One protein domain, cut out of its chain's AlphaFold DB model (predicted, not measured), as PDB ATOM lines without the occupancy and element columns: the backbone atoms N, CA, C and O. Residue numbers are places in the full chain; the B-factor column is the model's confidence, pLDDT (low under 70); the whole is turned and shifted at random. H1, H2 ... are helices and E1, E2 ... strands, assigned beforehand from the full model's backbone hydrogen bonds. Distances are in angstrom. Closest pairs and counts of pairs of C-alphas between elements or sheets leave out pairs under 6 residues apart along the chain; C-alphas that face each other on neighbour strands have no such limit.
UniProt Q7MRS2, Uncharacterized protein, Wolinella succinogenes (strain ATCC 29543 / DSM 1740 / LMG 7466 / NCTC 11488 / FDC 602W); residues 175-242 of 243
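AT A GLANCE: This is residues 175 to 242 of the 243 residues of an uncharacterized protein of Wolinella succinogenes (strain ATCC 29543 / DSM 1740 / LMG 7466 / NCTC 11488 / FDC 602W) (UniProt Q7MRS2). A small sheet, the meander E1 E2 E3 with each strand antiparallel to the one before, is grazed by long helix H1, whose residues 175 to 185 stick out; short H2 packs on H1 and the sheet. The 68 printed residues run H1 E1 E2 E3 H2, class mixed. The whole is only just loose, close to compact, radius of gyration of the C-alphas 13.3 A, spanning 45 by 21 by 18 A.

HOW THE PARTS SIT: E1, residues 208 to 214, and E2, 219 to 224, form a hairpin; N 212 and O 221 are 2.9 A apart. E2 and E3, 229 to 233, form another; N 222 and O 230 are 2.8 A apart. H1, 175 to 203, touches H2, 234 to 241, with residues 193 to 200 alone, closest C-alphas Tyr 200 and Gly 241, 5.9 A, at a shallow tilt of 27 degrees, the same way. Every O i to N i+4 pair is within hydrogen-bond range in H1; in H2 0 of 4 are, and 3 of 5 O i to N i+3.

IN THESE COORDINATES: H1, 42.5 A long, begins at C-alpha 175 (149.787, 228.018, 271.014). E1 measures 17.0 A, E2 16.3 A, E3 13.4 A. H2, 13.6 A, ends at C-alpha 241 (131.182, 198.387, 281.416).

THE WHOLE: The printed part has no cut. pLDDT is under 70 at residues 215, 234 to 235 and 237 to 242.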
ATOM      1  N   HIS A 175     150.930 227.908 270.107       76.88
ATOM      2  CA  HIS A 175     149.787 228.018 271.014       76.88
ATOM      3  C   HIS A 175     148.503 227.477 270.378       76.88
ATOM      4  O   HIS A 175     147.809 226.676 271.003       76.88
ATOM      5  N   ALA A 176     148.227 227.831 269.119       78.19
ATOM      6  CA  ALA A 176     147.064 227.327 268.393       78.19
ATOM      7  C   ALA A 176     147.083 225.795 268.256       78.19
ATOM      8  O   ALA A 176     146.057 225.146 268.448       78.19
ATOM      9  N   ARG A 177     148.255 225.203 267.987       76.56
ATOM     10  CA  ARG A 177     148.411 223.742 267.895       76.56
ATOM     11  C   ARG A 177     148.218 223.037 269.227       76.56
ATOM     12  O   ARG A 177     147.475 222.065 269.277       76.56
ATOM     13  N   THR A 178     148.819 223.559 270.292       74.38
ATOM     14  CA  THR A 178     148.620 223.021 271.646       74.38
ATOM     15  C   THR A 178     147.136 223.046 272.031       74.38
ATOM     16  O   THR A 178     146.616 222.066 272.555       74.38
ATOM     17  N   ALA A 179     146.429 224.135 271.716       78.25
ATOM     18  CA  ALA A 179     144.997 224.252 271.981       78.25
ATOM     19  C   ALA A 179     144.153 223.279 271.133       78.25
ATOM     20  O   ALA A 179     143.179 222.712 271.625       78.25
ATOM     21  N   GLU A 180     144.518 223.061 269.867       77.31
ATOM     22  CA  GLU A 180     143.844 222.098 268.990       77.31
ATOM     23  C   GLU A 180     144.034 220.655 269.482       77.31
ATOM     24  O   GLU A 180     143.084 219.874 269.487       77.31
ATOM     25  N   GLU A 181     145.240 220.311 269.931       74.19
ATOM     26  CA  GLU A 181     145.572 218.990 270.469       74.19
ATOM     27  C   GLU A 181     144.824 218.720 271.781       74.19
ATOM     28  O   GLU A 181     144.130 217.711 271.887       74.19
ATOM     29  N   GLN A 182     144.818 219.682 272.708       72.50
ATOM     30  CA  GLN A 182     144.017 219.608 273.938       72.50
ATOM     31  C   GLN A 182     142.517 219.473 273.652       72.50
ATOM     32  O   GLN A 182     141.812 218.718 274.324       72.50
ATOM     33  N   LYS A 183     142.007 220.180 272.635       78.19
ATOM     34  CA  LYS A 183     140.607 220.053 272.223       78.19
ATOM     35  C   LYS A 183     140.311 218.652 271.687       78.19
ATOM     36  O   LYS A 183     139.309 218.067 272.082       78.19
ATOM     37  N   ARG A 184     141.182 218.093 270.840       74.25
ATOM     38  CA  ARG A 184     141.029 216.724 270.317       74.25
ATOM     39  C   ARG A 184     141.062 215.680 271.426       74.25
ATOM     40  O   ARG A 184     140.249 214.764 271.405       74.25
ATOM     41  N   GLU A 185     141.962 215.823 272.395       73.25
ATOM     42  CA  GLU A 185     142.018 214.935 273.560       73.25
ATOM     43  C   GLU A 185     140.726 214.996 274.379       73.25
ATOM     44  O   GLU A 185     140.190 213.957 274.765       73.25
ATOM     45  N   ARG A 186     140.187 216.202 274.596       75.94
ATOM     46  CA  ARG A 186     138.920 216.395 275.307       75.94
ATOM     47  C   ARG A 186     137.740 215.789 274.549       75.94
ATOM     48  O   ARG A 186     136.933 215.094 275.159       75.94
ATOM     49  N   ASP A 187     137.649 216.033 273.246       76.75
ATOM     50  CA  ASP A 187     136.557 215.526 272.412       76.75
ATOM     51  C   ASP A 187     136.613 213.982 272.334       76.75
ATOM     52  O   ASP A 187     135.592 213.319 272.509       76.75
ATOM     53  N   ALA A 188     137.809 213.390 272.210       77.69
ATOM     54  CA  ALA A 188     138.002 211.936 272.244       77.69
ATOM     55  C   ALA A 188     137.675 211.319 273.617       77.69
ATOM     56  O   ALA A 188     137.142 210.210 273.703       77.69
ATOM     57  N   LEU A 189     137.994 212.016 274.712       77.44
ATOM     58  CA  LEU A 189     137.618 211.586 276.058       77.44
ATOM     59  C   LEU A 189     136.098 211.621 276.244       77.44
ATOM     60  O   LEU A 189     135.525 210.684 276.797       77.44
ATOM     61  N   GLN A 190     135.445 212.674 275.754       78.56
ATOM     62  CA  GLN A 190     133.995 212.818 275.810       78.56
ATOM     63  C   GLN A 190     133.289 211.718 275.005       78.56
ATOM     64  O   GLN A 190     132.331 211.129 275.499       78.56
ATOM     65  N   GLU A 191     133.800 211.379 273.819       83.25
ATOM     66  CA  GLU A 191     133.295 210.270 273.000       83.25
ATOM     67  C   GLU A 191     133.427 208.918 273.720       83.25
ATOM     68  O   GLU A 191     132.473 208.144 273.777       83.25
ATOM     69  N   LYS A 192     134.578 208.646 274.353       81.31
ATOM     70  CA  LYS A 192     134.766 207.424 275.155       81.31
ATOM     71  C   LYS A 192     133.763 207.319 276.301       81.31
ATOM     72  O   LYS A 192     133.213 206.245 276.526       81.31
ATOM     73  N   ILE A 193     133.533 208.415 277.022       79.50
ATOM     74  CA  ILE A 193     132.578 208.457 278.136       79.50
ATOM     75  C   ILE A 193     131.161 208.191 277.630       79.50
ATOM     76  O   ILE A 193     130.445 207.383 278.218       79.50
ATOM     77  N   GLN A 194     130.782 208.818 276.519       82.44
ATOM     78  CA  GLN A 194     129.475 208.625 275.906       82.44
ATOM     79  C   GLN A 194     129.255 207.163 275.491       82.44
ATOM     80  O   GLN A 194     128.242 206.572 275.857       82.44
ATOM     81  N   ASN A 195     130.245 206.545 274.838       84.81
ATOM     82  CA  ASN A 195     130.187 205.133 274.457       84.81
ATOM     83  C   ASN A 195     130.032 204.207 275.678       84.81
ATOM     84  O   ASN A 195     129.261 203.251 275.636       84.81
ATOM     85  N   GLN A 196     130.726 204.486 276.788       80.44
ATOM     86  CA  GLN A 196     130.587 203.692 278.017       80.44
ATOM     87  C   GLN A 196     129.203 203.851 278.663       80.44
ATOM     88  O   GLN A 196     128.632 202.871 279.140       80.44
ATOM     89  N   ILE A 197     128.629 205.057 278.640       83.06
ATOM     90  CA  ILE A 197     127.260 205.303 279.119       83.06
ATOM     91  C   ILE A 197     126.242 204.543 278.267       83.06
ATOM     92  O   ILE A 197     125.306 203.956 278.807       83.06
ATOM     93  N   GLU A 198     126.424 204.523 276.948       84.19
ATOM     94  CA  GLU A 198     125.563 203.768 276.037       84.19
ATOM     95  C   GLU A 198     125.624 202.266 276.324       84.19
ATOM     96  O   GLU A 198     124.580 201.637 276.490       84.19
ATOM     97  N   ILE A 199     126.829 201.707 276.488       83.44
ATOM     98  CA  ILE A 199     127.021 200.298 276.864       83.44
ATOM     99  C   ILE A 199     126.331 199.988 278.199       83.44
ATOM    100  O   ILE A 199     125.631 198.979 278.302       83.44
ATOM    101  N   TYR A 200     126.500 200.843 279.207       81.81
ATOM    102  CA  TYR A 200     125.864 200.671 280.513       81.81
ATOM    103  C   TYR A 200     124.331 200.703 280.404       81.81
ATOM    104  O   TYR A 200     123.657 199.807 280.909       81.81
ATOM    105  N   ASN A 201     123.773 201.677 279.677       84.38
ATOM    106  CA  ASN A 201     122.326 201.843 279.489       84.38
ATOM    107  C   ASN A 201     121.675 200.734 278.650       84.38
ATOM    108  O   ASN A 201     120.453 200.584 278.690       84.38
ATOM    109  N   MET A 202     122.460 199.989 277.866       84.25
ATOM    110  CA  MET A 202     121.992 198.795 277.157       84.25
ATOM    111  C   MET A 202     121.926 197.559 278.060       84.25
ATOM    112  O   MET A 202     121.138 196.659 277.782       84.25
ATOM    113  N   LYS A 203     122.771 197.489 279.095       83.56
ATOM    114  CA  LYS A 203     122.891 196.320 279.980       83.56
ATOM    115  C   LYS A 203     122.076 196.435 281.268       83.56
ATOM    116  O   LYS A 203     121.752 195.406 281.848       83.56
ATOM    117  N   ASN A 204     121.768 197.655 281.704       79.50
ATOM    118  CA  ASN A 204     121.139 197.932 282.991       79.50
ATOM    119  C   ASN A 204     119.770 198.611 282.822       79.50
ATOM    120  O   ASN A 204     119.619 199.527 282.011       79.50
ATOM    121  N   ASP A 205     118.789 198.201 283.633       76.62
ATOM    122  CA  ASP A 205     117.448 198.808 283.657       76.62
ATOM    123  C   ASP A 205     117.481 200.247 284.212       76.62
ATOM    124  O   ASP A 205     116.762 201.137 283.746       76.62
ATOM    125  N   GLU A 206     118.374 200.507 285.171       83.25
ATOM    126  CA  GLU A 206     118.613 201.829 285.752       83.25
ATOM    127  C   GLU A 206     119.557 202.660 284.878       83.25
ATOM    128  O   GLU A 206     120.777 202.637 285.044       83.25
ATOM    129  N   LYS A 207     118.994 203.435 283.949       83.31
ATOM    130  CA  LYS A 207     119.788 204.235 283.008       83.31
ATOM    131  C   LYS A 207     120.508 205.410 283.677       83.31
ATOM    132  O   LYS A 207     119.951 206.112 284.518       83.31
ATOM    133  N   ILE A 208     121.727 205.687 283.225       83.38
ATOM    134  CA  ILE A 208     122.427 206.953 283.436       83.38
ATOM    135  C   ILE A 208     121.768 208.010 282.550       83.38
ATOM    136  O   ILE A 208     121.711 207.865 281.326       83.38
ATOM    137  N   ILE A 209     121.293 209.084 283.179       81.44
ATOM    138  CA  ILE A 209     120.562 210.184 282.532       81.44
ATOM    139  C   ILE A 209     121.363 211.487 282.475       81.44
ATOM    140  O   ILE A 209     121.019 212.389 281.713       81.44
ATOM    141  N   LYS A 210     122.433 211.610 283.272       82.44
ATOM    142  CA  LYS A 210     123.290 212.800 283.287       82.44
ATOM    143  C   LYS A 210     124.746 212.429 283.536       82.44
ATOM    144  O   LYS A 210     125.034 211.610 284.400       82.44
ATOM    145  N   CYS A 211     125.644 213.089 282.812       83.31
ATOM    146  CA  CYS A 211     127.087 212.988 282.989       83.31
ATOM    147  C   CYS A 211     127.698 214.392 283.061       83.31
ATOM    148  O   CYS A 211     127.451 215.219 282.184       83.31
ATOM    149  N   ILE A 212     128.490 214.659 284.099       82.50
ATOM    150  CA  ILE A 212     129.272 215.890 284.253       82.50
ATOM    151  C   ILE A 212     130.741 215.495 284.356       82.50
ATOM    152  O   ILE A 212     131.117 214.697 285.214       82.50
ATOM    153  N   ILE A 213     131.564 216.058 283.476       79.50
ATOM    154  CA  ILE A 213     133.001 215.796 283.427       79.50
ATOM    155  C   ILE A 213     133.718 216.980 284.068       79.50
ATOM    156  O   ILE A 213     133.612 218.104 283.583       79.50
ATOM    157  N   ASP A 214     134.469 216.712 285.131       78.81
ATOM    158  CA  ASP A 214     135.419 217.652 285.711       78.81
ATOM    159  C   ASP A 214     136.832 217.243 285.275       78.81
ATOM    160  O   ASP A 214     137.463 216.341 285.840       78.81
ATOM    161  N   SER A 215     137.314 217.892 284.214       69.12
ATOM    162  CA  SER A 215     138.636 217.633 283.644       69.12
ATOM    163  C   SER A 215     139.783 218.089 284.549       69.12
ATOM    164  O   SER A 215     140.863 217.507 284.478       69.12
ATOM    165  N   GLU A 216     139.570 219.095 285.402       73.12
ATOM    166  CA  GLU A 216     140.610 219.619 286.297       73.12
ATOM    167  C   GLU A 216     140.832 218.681 287.485       73.12
ATOM    168  O   GLU A 216     141.971 218.364 287.832       73.12
ATOM    169  N   GLN A 217     139.747 218.166 288.066       75.50
ATOM    170  CA  GLN A 217     139.811 217.223 289.186       75.50
ATOM    171  C   GLN A 217     139.920 215.759 288.753       75.50
ATOM    172  O   GLN A 217     140.001 214.873 289.604       75.50
ATOM    173  N   LYS A 218     139.922 215.498 287.442       77.38
ATOM    174  CA  LYS A 218     139.923 214.165 286.827       77.38
ATOM    175  C   LYS A 218     138.774 213.262 287.295       77.38
ATOM    176  O   LYS A 218     138.966 212.059 287.493       77.38
ATOM    177  N   LYS A 219     137.577 213.829 287.455       82.38
ATOM    178  CA  LYS A 219     136.389 213.127 287.964       82.38
ATOM    179  C   LYS A 219     135.233 213.177 286.975       82.38
ATOM    180  O   LYS A 219     135.067 214.139 286.230       82.38
ATOM    181  N   VAL A 220     134.399 212.146 287.016       82.12
ATOM    182  CA  VAL A 220     133.137 212.058 286.283       82.12
ATOM    183  C   VAL A 220     132.020 211.848 287.289       82.12
ATOM    184  O   VAL A 220     132.091 210.941 288.117       82.12
ATOM    185  N   GLN A 221     130.998 212.693 287.228       84.31
ATOM    186  CA  GLN A 221     129.772 212.533 288.001       84.31
ATOM    187  C   GLN A 221     128.681 211.984 287.087       84.31
ATOM    188  O   GLN A 221     128.354 212.596 286.071       84.31
ATOM    189  N   LEU A 222     128.111 210.844 287.458       84.19
ATOM    190  CA  LEU A 222     127.043 210.172 286.730       84.19
ATOM    191  C   LEU A 222     125.790 210.157 287.594       84.19
ATOM    192  O   LEU A 222     125.842 209.746 288.750       84.19
ATOM    193  N   THR A 223     124.664 210.596 287.043       84.38
ATOM    194  CA  THR A 223     123.361 210.534 287.714       84.38
ATOM    195  C   THR A 223     122.515 209.455 287.059       84.38
ATOM    196  O   THR A 223     122.279 209.497 285.846       84.38
ATOM    197  N   ARG A 224     122.064 208.495 287.865       85.19
ATOM    198  CA  ARG A 224     121.132 207.438 287.469       85.19
ATOM    199  C   ARG A 224     119.680 207.922 287.537       85.19
ATOM    200  O   ARG A 224     119.377 208.931 288.171       85.19
ATOM    201  N   ALA A 225     118.782 207.203 286.869       81.62
ATOM    202  CA  ALA A 225     117.351 207.508 286.827       81.62
ATOM    203  C   ALA A 225     116.654 207.424 288.201       81.62
ATOM    204  O   ALA A 225     115.634 208.077 288.402       81.62
ATOM    205  N   ASP A 226     117.216 206.670 289.146       81.88
ATOM    206  CA  ASP A 226     116.756 206.555 290.538       81.88
ATOM    207  C   ASP A 226     117.207 207.731 291.434       81.88
ATOM    208  O   ASP A 226     116.851 207.802 292.609       81.88
ATOM    209  N   GLY A 227     117.983 208.669 290.879       78.88
ATOM    210  CA  GLY A 227     118.523 209.830 291.583       78.88
ATOM    211  C   GLY A 227     119.884 209.601 292.246       78.88
ATOM    212  O   GLY A 227     120.434 210.553 292.806       78.88
ATOM    213  N   GLN A 228     120.469 208.399 292.169       84.56
ATOM    214  CA  GLN A 228     121.809 208.150 292.707       84.56
ATOM    215  C   GLN A 228     122.890 208.869 291.894       84.56
ATOM    216  O   GLN A 228     122.874 208.883 290.658       84.56
ATOM    217  N   VAL A 229     123.865 209.441 292.606       84.12
ATOM    218  CA  VAL A 229     125.032 210.111 292.024       84.12
ATOM    219  C   VAL A 229     126.277 209.271 292.285       84.12
ATOM    220  O   VAL A 229     126.690 209.087 293.427       84.12
ATOM    221  N   LEU A 230     126.897 208.796 291.209       82.75
ATOM    222  CA  LEU A 230     128.176 208.096 291.225       82.75
ATOM    223  C   LEU A 230     129.288 209.064 290.840       82.75
ATOM    224  O   LEU A 230     129.192 209.753 289.827       82.75
ATOM    225  N   ILE A 231     130.354 209.098 291.634       83.44
ATOM    226  CA  ILE A 231     131.560 209.872 291.334       83.44
ATOM    227  C   ILE A 231     132.681 208.881 291.051       83.44
ATOM    228  O   ILE A 231     133.055 208.100 291.922       83.44
ATOM    229  N   LEU A 232     133.212 208.920 289.835       80.19
ATOM    230  CA  LEU A 232     134.283 208.044 289.375       80.19
ATOM    231  C   LEU A 232     135.506 208.873 288.992       80.19
ATOM    232  O   LEU A 232     135.384 209.991 288.496       80.19
ATOM    233  N   GLU A 233     136.698 208.320 289.197       79.81
ATOM    234  CA  GLU A 233     137.908 208.874 288.588       79.81
ATOM    235  C   GLU A 233     137.929 208.555 287.088       79.81
ATOM    236  O   GLU A 233     137.521 207.469 286.675       79.81
ATOM    237  N   LEU A 234     138.447 209.473 286.264       68.38
ATOM    238  CA  LEU A 234     138.585 209.271 284.812       68.38
ATOM    239  C   LEU A 234     139.403 208.013 284.459       68.38
ATOM    240  O   LEU A 234     139.157 207.385 283.434       68.38
ATOM    241  N   SER A 235     140.356 207.624 285.309       69.75
ATOM    242  CA  SER A 235     141.150 206.387 285.195       69.75
ATOM    243  C   SER A 235     140.324 205.106 285.334       69.75
ATOM    244  O   SER A 235     140.767 204.053 284.893       69.75
ATOM    245  N   ASN A 236     139.136 205.194 285.931       70.00
ATOM    246  CA  ASN A 236     138.286 204.065 286.296       70.00
ATOM    247  C   ASN A 236     137.027 203.962 285.415       70.00
ATOM    248  O   ASN A 236     136.124 203.189 285.722       70.00
ATOM    249  N   LEU A 237     136.958 204.719 284.312       61.19
ATOM    250  CA  LEU A 237     135.822 204.718 283.379       61.19
ATOM    251  C   LEU A 237     135.545 203.340 282.755       61.19
ATOM    252  O   LEU A 237     134.389 203.024 282.492       61.19
ATOM    253  N   ASP A 238     136.566 202.501 282.577       59.81
ATOM    254  CA  ASP A 238     136.395 201.142 282.041       59.81
ATOM    255  C   ASP A 238     135.607 200.219 282.992       59.81
ATOM    256  O   ASP A 238     135.040 199.216 282.556       59.81
ATOM    257  N   LEU A 239     135.506 200.567 284.284       58.34
ATOM    258  CA  LEU A 239     134.725 199.806 285.266       58.34
ATOM    259  C   LEU A 239     133.209 199.989 285.094       58.34
ATOM    260  O   LEU A 239     132.454 199.142 285.561       58.34
ATOM    261  N   LEU A 240     132.746 201.023 284.377       58.41
ATOM    262  CA  LEU A 240     131.319 201.187 284.050       58.41
ATOM    263  C   LEU A 240     130.782 200.082 283.144       58.41
ATOM    264  O   LEU A 240     129.608 199.758 283.233       58.41
ATOM    265  N   GLY A 241     131.612 199.488 282.285       46.84
ATOM    266  CA  GLY A 241     131.182 198.387 281.416       46.84
ATOM    267  C   GLY A 241     131.039 197.038 282.137       46.84
ATOM    268  O   GLY A 241     130.505 196.094 281.537       46.84
ATOM    269  N   VAL A 242     131.552 196.957 283.374       49.19
ATOM    270  CA  VAL A 242     131.600 195.767 284.245       49.19
ATOM    271  C   VAL A 242     130.535 195.818 285.353       49.19
ATOM    272  O   VAL A 242     130.143 194.760 285.839       49.19
TER     273      VAL A 242